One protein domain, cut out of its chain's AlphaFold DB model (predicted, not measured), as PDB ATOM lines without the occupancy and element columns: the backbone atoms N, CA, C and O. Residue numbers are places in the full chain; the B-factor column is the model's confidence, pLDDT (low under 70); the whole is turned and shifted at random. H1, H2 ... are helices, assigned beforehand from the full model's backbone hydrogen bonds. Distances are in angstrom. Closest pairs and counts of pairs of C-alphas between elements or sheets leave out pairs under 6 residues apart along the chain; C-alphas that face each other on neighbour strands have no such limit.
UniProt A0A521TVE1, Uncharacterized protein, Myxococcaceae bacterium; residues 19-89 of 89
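AT A GLANCE: This is residues 19 to 89 of the 89 residues of an uncharacterized protein of Myxococcaceae bacterium (UniProt A0A521TVE1). A small compact head of three short helices has one long helix sticking out from it as an arm. In the head the chain folds back twice, through H1, H2 and H3, whose centres make a triangle; residues 62 to 89, with H4, stand free and make most of the length. The printed part has 71 residues with four named helices, in the order H1, H2, H3, H4, and no named strand; the class is all helix. The whole is extended, with a radius of gyration of the C-alphas of 19.5 A, and spans 64 by 22 by 14 A.

IN THESE COORDINATES: The printed part begins with H1, residues 19 to 28, 14.4 A from first to last C-alpha; C-alpha 19 is at (3.087, 32.714, -37.375). H2, residues 32 to 43, is 16.2 A long. H3, residues 48 to 60, is 18.9 A long and ends with C-alpha 60 at (12.524, 19.956, -30.190). H4, residues 65 to 87, is the longest helix, with 23 residues and 32.6 A, and ends with C-alpha 87 at (-4.540, -14.570, -8.771).

HOW THE PARTS SIT: H1 and H2 form a helical hairpin: they touch, run opposite ways and stand at a shallow tilt of 21 degrees. Their closest C-alphas are those of Met 23 and Ala 35, 5.1 A apart. H2 and H3 form a second helical hairpin; they touch and run opposite ways at a tilt of 35.0 degrees, only just steep. Their closest C-alphas are those of Ser 43 and Lys 51, 4.2 A apart. H1 and H3 are near each other, with 7 pairs of C-alphas within 10 A but none within 8 A. H4 is apart from H1, H2 and H3. In H1, H2 and H4 every pair of O i and N i+4 is within hydrogen-bond range; in H3 it is 8 of 9.

THE WHOLE: The two C-alphas farthest apart are those of Asp 47 and Arg 89, 64.5 A; Arg 89 is the chain's last residue. Without the free stretch, the body has 43 residues, spans 27 by 17 by 12 A and has a radius of gyration of 9.3 A. The printed part has no cut. The links from H1 to H2, from H2 to H3 and from H3 to H4 are tight, with 3, 4 and 4 residues. The mean pLDDT of the printed part is 82.0; it is under 70 at residues 60 to 63, which include the last residue of H3, and at residues 88 to 89.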
ATOM      1  N   GLU A  19       3.351  34.122 -37.686       79.12
ATOM      2  CA  GLU A  19       3.087  32.714 -37.375       79.12
ATOM      3  C   GLU A  19       4.057  32.147 -36.332       79.12
ATOM      4  O   GLU A  19       3.639  31.463 -35.397       79.12
ATOM      5  N   VAL A  20       5.349  32.465 -36.436       78.31
ATOM      6  CA  VAL A  20       6.368  32.004 -35.480       78.31
ATOM      7  C   VAL A  20       6.150  32.643 -34.109       78.31
ATOM      8  O   VAL A  20       6.333  31.998 -33.074       78.31
ATOM      9  N   ARG A  21       5.696  33.899 -34.084       83.31
ATOM     10  CA  ARG A  21       5.308  34.583 -32.845       83.31
ATOM     11  C   ARG A  21       4.105  33.919 -32.182       83.31
ATOM     12  O   ARG A  21       4.175  33.618 -30.994       83.31
ATOM     13  N   ALA A  22       3.058  33.617 -32.951       84.00
ATOM     14  CA  ALA A  22       1.882  32.906 -32.450       84.00
ATOM     15  C   ALA A  22       2.241  31.513 -31.896       84.00
ATOM     16  O   ALA A  22       1.717  31.094 -30.863       84.00
ATOM     17  N   MET A  23       3.186  30.816 -32.534       81.50
ATOM     18  CA  MET A  23       3.700  29.538 -32.039       81.50
ATOM     19  C   MET A  23       4.466  29.686 -30.714       81.50
ATOM     20  O   MET A  23       4.282  28.865 -29.813       81.50
ATOM     21  N   ARG A  24       5.302  30.724 -30.559       81.62
ATOM     22  CA  ARG A  24       5.999  31.005 -29.288       81.62
ATOM     23  C   ARG A  24       5.017  31.346 -28.170       81.62
ATOM     24  O   ARG A  24       5.134  30.796 -27.084       81.62
ATOM     25  N   GLU A  25       3.990  32.140 -28.456       85.56
ATOM     26  CA  GLU A  25       2.926  32.429 -27.488       85.56
ATOM     27  C   GLU A  25       2.137  31.172 -27.083       85.56
ATOM     28  O   GLU A  25       1.682  31.061 -25.945       85.56
ATOM     29  N   ALA A  26       1.953  30.203 -27.989       83.31
ATOM     30  CA  ALA A  26       1.360  28.911 -27.643       83.31
ATOM     31  C   ALA A  26       2.273  28.097 -26.707       83.31
ATOM     32  O   ALA A  26       1.784  27.504 -25.745       83.31
ATOM     33  N   LEU A  27       3.591  28.118 -26.938       82.25
ATOM     34  CA  LEU A  27       4.578  27.492 -26.050       82.25
ATOM     35  C   LEU A  27       4.615  28.138 -24.662       82.25
ATOM     36  O   LEU A  27       4.601  27.413 -23.670       82.25
ATOM     37  N   ASP A  28       4.600  29.469 -24.587       85.50
ATOM     38  CA  ASP A  28       4.609  30.209 -23.318       85.50
ATOM     39  C   ASP A  28       3.342  29.945 -22.492       85.50
ATOM     40  O   ASP A  28       3.381  29.909 -21.263       85.50
ATOM     41  N   ARG A  29       2.211  29.687 -23.162       85.81
ATOM     42  CA  ARG A  29       0.957  29.254 -22.523       85.81
ATOM     43  C   ARG A  29       0.935  27.766 -22.148       85.81
ATOM     44  O   ARG A  29      -0.054  27.311 -21.578       85.81
ATOM     45  N   GLY A  30       1.983  27.005 -22.466       82.44
ATOM     46  CA  GLY A  30       2.053  25.558 -22.243       82.44
ATOM     47  C   GLY A  30       1.189  24.729 -23.201       82.44
ATOM     48  O   GLY A  30       1.024  23.524 -23.003       82.44
ATOM     49  N   ASP A  31       0.642  25.336 -24.258       87.25
ATOM     50  CA  ASP A  31      -0.172  24.647 -25.260       87.25
ATOM     51  C   ASP A  31       0.725  23.954 -26.299       87.25
ATOM     52  O   ASP A  31       0.884  24.368 -27.452       87.25
ATOM     53  N   HIS A  32       1.362  22.867 -25.859       82.25
ATOM     54  CA  HIS A  32       2.286  22.087 -26.681       82.25
ATOM     55  C   HIS A  32       1.602  21.401 -27.872       82.25
ATOM     56  O   HIS A  32       2.265  21.111 -28.869       82.25
ATOM     57  N   GLN A  33       0.291  21.137 -27.796       82.81
ATOM     58  CA  GLN A  33      -0.456  20.561 -28.913       82.81
ATOM     59  C   GLN A  33      -0.634  21.598 -30.026       82.81
ATOM     60  O   GLN A  33      -0.336  21.306 -31.187       82.81
ATOM     61  N   GLN A  34      -1.071  22.809 -29.674       81.69
ATOM     62  CA  GLN A  34      -1.215  23.910 -30.621       81.69
ATOM     63  C   GLN A  34       0.138  24.300 -31.228       81.69
ATOM     64  O   GLN A  34       0.242  24.431 -32.447       81.69
ATOM     65  N   ALA A  35       1.193  24.381 -30.411       82.56
ATOM     66  CA  ALA A  35       2.539  24.679 -30.892       82.56
ATOM     67  C   ALA A  35       3.066  23.624 -31.885       82.56
ATOM     68  O   ALA A  35       3.656  23.976 -32.903       82.56
ATOM     69  N   ARG A  36       2.803  22.329 -31.644       80.81
ATOM     70  CA  ARG A  36       3.153  21.253 -32.590       80.81
ATOM     71  C   ARG A  36       2.393  21.359 -33.909       80.81
ATOM     72  O   ARG A  36       2.992  21.170 -34.962       80.81
ATOM     73  N   ALA A  37       1.095  21.660 -33.859       83.44
ATOM     74  CA  ALA A  37       0.289  21.837 -35.064       83.44
ATOM     75  C   ALA A  37       0.789  23.023 -35.909       83.44
ATOM     76  O   ALA A  37       0.891  22.911 -37.129       83.44
ATOM     77  N   MET A  38       1.173  24.126 -35.258       82.19
ATOM     78  CA  MET A  38       1.758  25.296 -35.921       82.19
ATOM     79  C   MET A  38       3.147  25.002 -36.502       82.19
ATOM     80  O   MET A  38       3.407  25.370 -37.643       82.19
ATOM     81  N   ALA A  39       4.007  24.272 -35.783       81.19
ATOM     82  CA  ALA A  39       5.309  23.844 -36.300       81.19
ATOM     83  C   ALA A  39       5.174  22.944 -37.543       81.19
ATOM     84  O   ALA A  39       5.913  23.111 -38.511       81.19
ATOM     85  N   ALA A  40       4.192  22.032 -37.549       82.12
ATOM     86  CA  ALA A  40       3.894  21.196 -38.710       82.12
ATOM     87  C   ALA A  40       3.414  22.031 -39.910       82.12
ATOM     88  O   ALA A  40       3.891  21.828 -41.027       82.12
ATOM     89  N   ALA A  41       2.528  23.007 -39.684       82.19
ATOM     90  CA  ALA A  41       2.065  23.921 -40.727       82.19
ATOM     91  C   ALA A  41       3.210  24.775 -41.306       82.19
ATOM     92  O   ALA A  41       3.303  24.921 -42.521       82.19
ATOM     93  N   LEU A  42       4.119  25.265 -40.457       81.00
ATOM     94  CA  LEU A  42       5.310  26.016 -40.872       81.00
ATOM     95  C   LEU A  42       6.273  25.158 -41.703       81.00
ATOM     96  O   LEU A  42       6.751  25.605 -42.741       81.00
ATOM     97  N   SER A  43       6.490  23.899 -41.309       78.50
ATOM     98  CA  SER A  43       7.337  22.956 -42.060       78.50
ATOM     99  C   SER A  43       6.774  22.576 -43.440       78.50
ATOM    100  O   SER A  43       7.515  22.137 -44.318       78.50
ATOM    101  N   ALA A  44       5.465  22.759 -43.639       81.00
ATOM    102  CA  ALA A  44       4.781  22.536 -44.909       81.00
ATOM    103  C   ALA A  44       4.707  23.798 -45.791       81.00
ATOM    104  O   ALA A  44       4.150  23.727 -46.884       81.00
ATOM    105  N   SER A  45       5.235  24.937 -45.327       76.81
ATOM    106  CA  SER A  45       5.238  26.193 -46.080       76.81
ATOM    107  C   SER A  45       6.221  26.148 -47.258       76.81
ATOM    108  O   SER A  45       7.287  25.536 -47.170       76.81
ATOM    109  N   ASP A  46       5.874  26.836 -48.347       80.31
ATOM    110  CA  ASP A  46       6.732  27.000 -49.531       80.31
ATOM    111  C   ASP A  46       7.859  28.029 -49.310       80.31
ATOM    112  O   ASP A  46       8.796  28.109 -50.106       80.31
ATOM    113  N   ASP A  47       7.791  28.809 -48.226       80.06
ATOM    114  CA  ASP A  47       8.857  29.729 -47.831       80.06
ATOM    115  C   ASP A  47      10.009  28.957 -47.150       80.06
ATOM    116  O   ASP A  47       9.805  28.358 -46.085       80.06
ATOM    117  N   PRO A  48      11.234  28.975 -47.716       77.94
ATOM    118  CA  PRO A  48      12.371  28.250 -47.159       77.94
ATOM    119  C   PRO A  48      12.755  28.703 -45.742       77.94
ATOM    120  O   PRO A  48      13.269  27.884 -44.980       77.94
ATOM    121  N   ALA A  49      12.497  29.960 -45.363       78.44
ATOM    122  CA  ALA A  49      12.794  30.457 -44.020       78.44
ATOM    123  C   ALA A  49      11.814  29.882 -42.982       78.44
ATOM    124  O   ALA A  49      12.234  29.341 -41.957       78.44
ATOM    125  N   LEU A  50      10.513  29.911 -43.288       74.19
ATOM    126  CA  LEU A  50       9.464  29.362 -42.418       74.19
ATOM    127  C   LEU A  50       9.570  27.844 -42.285       74.19
ATOM    128  O   LEU A  50       9.365  27.294 -41.201       74.19
ATOM    129  N   LYS A  51       9.941  27.170 -43.374       77.75
ATOM    130  CA  LYS A  51      10.155  25.727 -43.377       77.75
ATOM    131  C   LYS A  51      11.284  25.313 -42.438       77.75
ATOM    132  O   LYS A  51      11.096  24.410 -41.625       77.75
ATOM    133  N   LEU A  52      12.430  25.993 -42.510       77.50
ATOM    134  CA  LEU A  52      13.593  25.692 -41.675       77.50
ATOM    135  C   LEU A  52      13.311  25.954 -40.189       77.50
ATOM    136  O   LEU A  52      13.744  25.189 -39.321       77.50
ATOM    137  N   GLU A  53      12.527  26.991 -39.887       74.88
ATOM    138  CA  GLU A  53      12.096  27.294 -38.522       74.88
ATOM    139  C   GLU A  53      11.067  26.272 -38.000       74.88
ATOM    140  O   GLU A  53      11.172  25.804 -36.865       74.88
ATOM    141  N   GLY A  54      10.131  25.831 -38.846       73.25
ATOM    142  CA  GLY A  54       9.203  24.740 -38.537       73.25
ATOM    143  C   GLY A  54       9.919  23.412 -38.269       73.25
ATOM    144  O   GLY A  54       9.628  22.738 -37.280       73.25
ATOM    145  N   GLU A  55      10.905  23.056 -39.096       77.31
ATOM    146  CA  GLU A  55      11.700  21.831 -38.947       77.31
ATOM    147  C   GLU A  55      12.542  21.840 -37.664       77.31
ATOM    148  O   GLU A  55      12.470  20.889 -36.877       77.31
ATOM    149  N   THR A  56      13.278  22.926 -37.398       78.44
ATOM    150  CA  THR A  56      14.084  23.073 -36.170       78.44
ATOM    151  C   THR A  56      13.228  23.051 -34.907       78.44
ATOM    152  O   THR A  56      13.629  22.456 -33.902       78.44
ATOM    153  N   MET A  57      12.027  23.631 -34.941       70.12
ATOM    154  CA  MET A  57      11.112  23.560 -33.804       70.12
ATOM    155  C   MET A  57      10.468  22.171 -33.663       70.12
ATOM    156  O   MET A  57      10.335  21.677 -32.545       70.12
ATOM    157  N   SER A  58      10.143  21.489 -34.769       71.00
ATOM    158  CA  SER A  58       9.645  20.101 -34.752       71.00
ATOM    159  C   SER A  58      10.655  19.125 -34.136       71.00
ATOM    160  O   SER A  58      10.279  18.204 -33.402       71.00
ATOM    161  N   ALA A  59      11.951  19.370 -34.355       70.50
ATOM    162  CA  ALA A  59      13.027  18.579 -33.775       70.50
ATOM    163  C   ALA A  59      13.015  18.645 -32.239       70.50
ATOM    164  O   ALA A  59      13.221  17.631 -31.578       70.50
ATOM    165  N   ARG A  60      12.664  19.800 -31.652       68.50
ATOM    166  CA  ARG A  60      12.524  19.956 -30.190       68.50
ATOM    167  C   ARG A  60      11.354  19.168 -29.608       68.50
ATOM    168  O   ARG A  60      11.358  18.855 -28.423       68.50
ATOM    169  N   PHE A  61      10.352  18.847 -30.422       67.25
ATOM    170  CA  PHE A  61       9.198  18.065 -29.994       67.25
ATOM    171  C   PHE A  61       9.389  16.556 -30.127       67.25
ATOM    172  O   PHE A  61       8.449  15.824 -29.796       67.25
ATOM    173  N   HIS A  62      10.552  16.088 -30.599       65.25
ATOM    174  CA  HIS A  62      10.832  14.660 -30.680       65.25
ATOM    175  C   HIS A  62      10.665  14.028 -29.303       65.25
ATOM    176  O   HIS A  62      11.267  14.434 -28.312       65.25
ATOM    177  N   ARG A  63       9.752  13.062 -29.254       61.12
ATOM    178  CA  ARG A  63       9.416  12.318 -28.051       61.12
ATOM    179  C   ARG A  63      10.653  11.529 -27.638       61.12
ATOM    180  O   ARG A  63      11.205  10.807 -28.463       61.12
ATOM    181  N   ASP A  64      11.094  11.697 -26.395       77.25
ATOM    182  CA  ASP A  64      12.243  10.955 -25.887       77.25
ATOM    183  C   ASP A  64      11.862   9.468 -25.757       77.25
ATOM    184  O   ASP A  64      10.992   9.128 -24.942       77.25
ATOM    185  N   PRO A  65      12.479   8.568 -26.547       76.94
ATOM    186  CA  PRO A  65      12.149   7.149 -26.518       76.94
ATOM    187  C   PRO A  65      12.443   6.501 -25.157       76.94
ATOM    188  O   PRO A  65      11.823   5.494 -24.816       76.94
ATOM    189  N   TRP A  66      13.345   7.072 -24.350       84.50
ATOM    190  CA  TRP A  66      13.627   6.568 -23.005       84.50
ATOM    191  C   TRP A  66      12.478   6.821 -22.040       84.50
ATOM    192  O   TRP A  66      12.146   5.941 -21.245       84.50
ATOM    193  N   ILE A  67      11.844   7.991 -22.128       81.81
ATOM    194  CA  ILE A  67      10.680   8.316 -21.297       81.81
ATOM    195  C   ILE A  67       9.551   7.328 -21.598       81.81
ATOM    196  O   ILE A  67       8.954   6.774 -20.675       81.81
ATOM    197  N   ASP A  68       9.316   7.036 -22.877       84.06
ATOM    198  CA  ASP A  68       8.325   6.039 -23.283       84.06
ATOM    199  C   ASP A  68       8.661   4.641 -22.759       84.06
ATOM    200  O   ASP A  68       7.788   3.968 -22.208       84.06
ATOM    201  N   ALA A  69       9.922   4.218 -22.871       86.88
ATOM    202  CA  ALA A  69      10.366   2.925 -22.359       86.88
ATOM    203  C   ALA A  69      10.128   2.798 -20.845       86.88
ATOM    204  O   ALA A  69       9.589   1.787 -20.391       86.88
ATOM    205  N   VAL A  70      10.459   3.835 -20.067       92.38
ATOM    206  CA  VAL A  70      10.221   3.861 -18.617       92.38
ATOM    207  C   VAL A  70       8.729   3.748 -18.312       92.38
ATOM    208  O   VAL A  70       8.340   2.883 -17.527       92.38
ATOM    209  N   PHE A  71       7.881   4.547 -18.967       90.88
ATOM    210  CA  PHE A  71       6.429   4.496 -18.766       90.88
ATOM    211  C   PHE A  71       5.847   3.113 -19.072       90.88
ATOM    212  O   PHE A  71       5.046   2.593 -18.291       90.88
ATOM    213  N   VAL A  72       6.267   2.493 -20.178       94.00
ATOM    214  CA  VAL A  72       5.819   1.148 -20.562       94.00
ATOM    215  C   VAL A  72       6.275   0.112 -19.534       94.00
ATOM    216  O   VAL A  72       5.456  -0.681 -19.069       94.00
ATOM    217  N   CYS A  73       7.543   0.137 -19.118       95.62
ATOM    218  CA  CYS A  73       8.062  -0.781 -18.104       95.62
ATOM    219  C   CYS A  73       7.336  -0.632 -16.762       95.62
ATOM    220  O   CYS A  73       6.959  -1.635 -16.157       95.62
ATOM    221  N   THR A  74       7.100   0.599 -16.301       96.12
ATOM    222  CA  THR A  74       6.362   0.846 -15.056       96.12
ATOM    223  C   THR A  74       4.913   0.374 -15.164       96.12
ATOM    224  O   THR A  74       4.417  -0.281 -14.248       96.12
ATOM    225  N   GLY A  75       4.241   0.639 -16.288       94.44
ATOM    226  CA  GLY A  75       2.884   0.152 -16.538       94.44
ATOM    227  C   GLY A  75       2.796  -1.376 -16.528       94.44
ATOM    228  O   GLY A  75       1.917  -1.937 -15.875       94.44
ATOM    229  N   LEU A  76       3.742  -2.058 -17.179       96.81
ATOM    230  CA  LEU A  76       3.824  -3.522 -17.184       96.81
ATOM    231  C   LEU A  76       4.105  -4.095 -15.794       96.81
ATOM    232  O   LEU A  76       3.498  -5.096 -15.418       96.81
ATOM    233  N   LEU A  77       4.978  -3.457 -15.011       96.06
ATOM    234  CA  LEU A  77       5.260  -3.865 -13.634       96.06
ATOM    235  C   LEU A  77       4.011  -3.750 -12.750       96.06
ATOM    236  O   LEU A  77       3.692  -4.679 -12.009       96.06
ATOM    237  N   MET A  78       3.280  -2.636 -12.854       95.31
ATOM    238  CA  MET A  78       2.025  -2.429 -12.126       95.31
ATOM    239  C   MET A  78       0.954  -3.440 -12.547       95.31
ATOM    240  O   MET A  78       0.271  -3.998 -11.691       95.31
ATOM    241  N   LEU A  79       0.839  -3.723 -13.848       94.81
ATOM    242  CA  LEU A  79      -0.078  -4.738 -14.366       94.81
ATOM    243  C   LEU A  79       0.275  -6.131 -13.833       94.81
ATOM    244  O   LEU A  79      -0.605  -6.845 -13.356       94.81
ATOM    245  N   PHE A  80       1.557  -6.504 -13.865       94.62
ATOM    246  CA  PHE A  80       2.042  -7.764 -13.307       94.62
ATOM    247  C   PHE A  80       1.698  -7.889 -11.819       94.62
ATOM    248  O   PHE A  80       1.140  -8.903 -11.402       94.62
ATOM    249  N   LEU A  81       1.966  -6.844 -11.029       93.94
ATOM    250  CA  LEU A  81       1.627  -6.799  -9.606       93.94
ATOM    251  C   LEU A  81       0.120  -6.954  -9.375       93.94
ATOM    252  O   LEU A  81      -0.287  -7.730  -8.512       93.94
ATOM    253  N   ALA A  82      -0.709  -6.258 -10.156       92.62
ATOM    254  CA  ALA A  82      -2.163  -6.337 -10.052       92.62
ATOM    255  C   ALA A  82      -2.682  -7.751 -10.355       92.62
ATOM    256  O   ALA A  82      -3.466  -8.297  -9.579       92.62
ATOM    257  N   VAL A  83      -2.212  -8.368 -11.444       94.38
ATOM    258  CA  VAL A  83      -2.578  -9.742 -11.819       94.38
ATOM    259  C   VAL A  83      -2.118 -10.739 -10.759       94.38
ATOM    260  O   VAL A  83      -2.887 -11.617 -10.373       94.38
ATOM    261  N   HIS A  84      -0.896 -10.588 -10.247       92.50
ATOM    262  CA  HIS A  84      -0.367 -11.451  -9.197       92.50
ATOM    263  C   HIS A  84      -1.213 -11.365  -7.920       92.50
ATOM    264  O   HIS A  84      -1.620 -12.393  -7.392       92.50
ATOM    265  N   TYR A  85      -1.562 -10.161  -7.463       90.31
ATOM    266  CA  TYR A  85      -2.404  -9.985  -6.275       90.31
ATOM    267  C   TYR A  85      -3.839 -10.497  -6.451       90.31
ATOM    268  O   TYR A  85      -4.435 -10.955  -5.478       90.31
ATOM    269  N   LEU A  86      -4.403 -10.426  -7.662       85.75
ATOM    270  CA  LEU A  86      -5.722 -10.996  -7.953       85.75
ATOM    271  C   LEU A  86      -5.695 -12.526  -8.011       85.75
ATOM    272  O   LEU A  86      -6.638 -13.151  -7.545       85.75
ATOM    273  N   GLY A  87      -4.651 -13.118  -8.594       77.00
ATOM    274  CA  GLY A  87      -4.540 -14.570  -8.771       77.00
ATOM    275  C   GLY A  87      -4.022 -15.330  -7.547       77.00
ATOM    276  O   GLY A  87      -4.151 -16.548  -7.497       77.00
ATOM    277  N   HIS A  88      -3.422 -14.633  -6.577       67.25
ATOM    278  CA  HIS A  88      -2.899 -15.223  -5.338       67.25
ATOM    279  C   HIS A  88      -3.874 -15.117  -4.145       67.25
ATOM    280  O   HIS A  88      -3.521 -15.518  -3.031       67.25
ATOM    281  N   ARG A  89      -5.075 -14.565  -4.375       53.25
ATOM    282  CA  ARG A  89      -6.255 -14.652  -3.499       53.25
ATOM    283  C   ARG A  89      -7.143 -15.813  -3.921       53.25
ATOM    284  O   ARG A  89      -7.752 -16.404  -3.005       53.25
TER     285      ARG A  89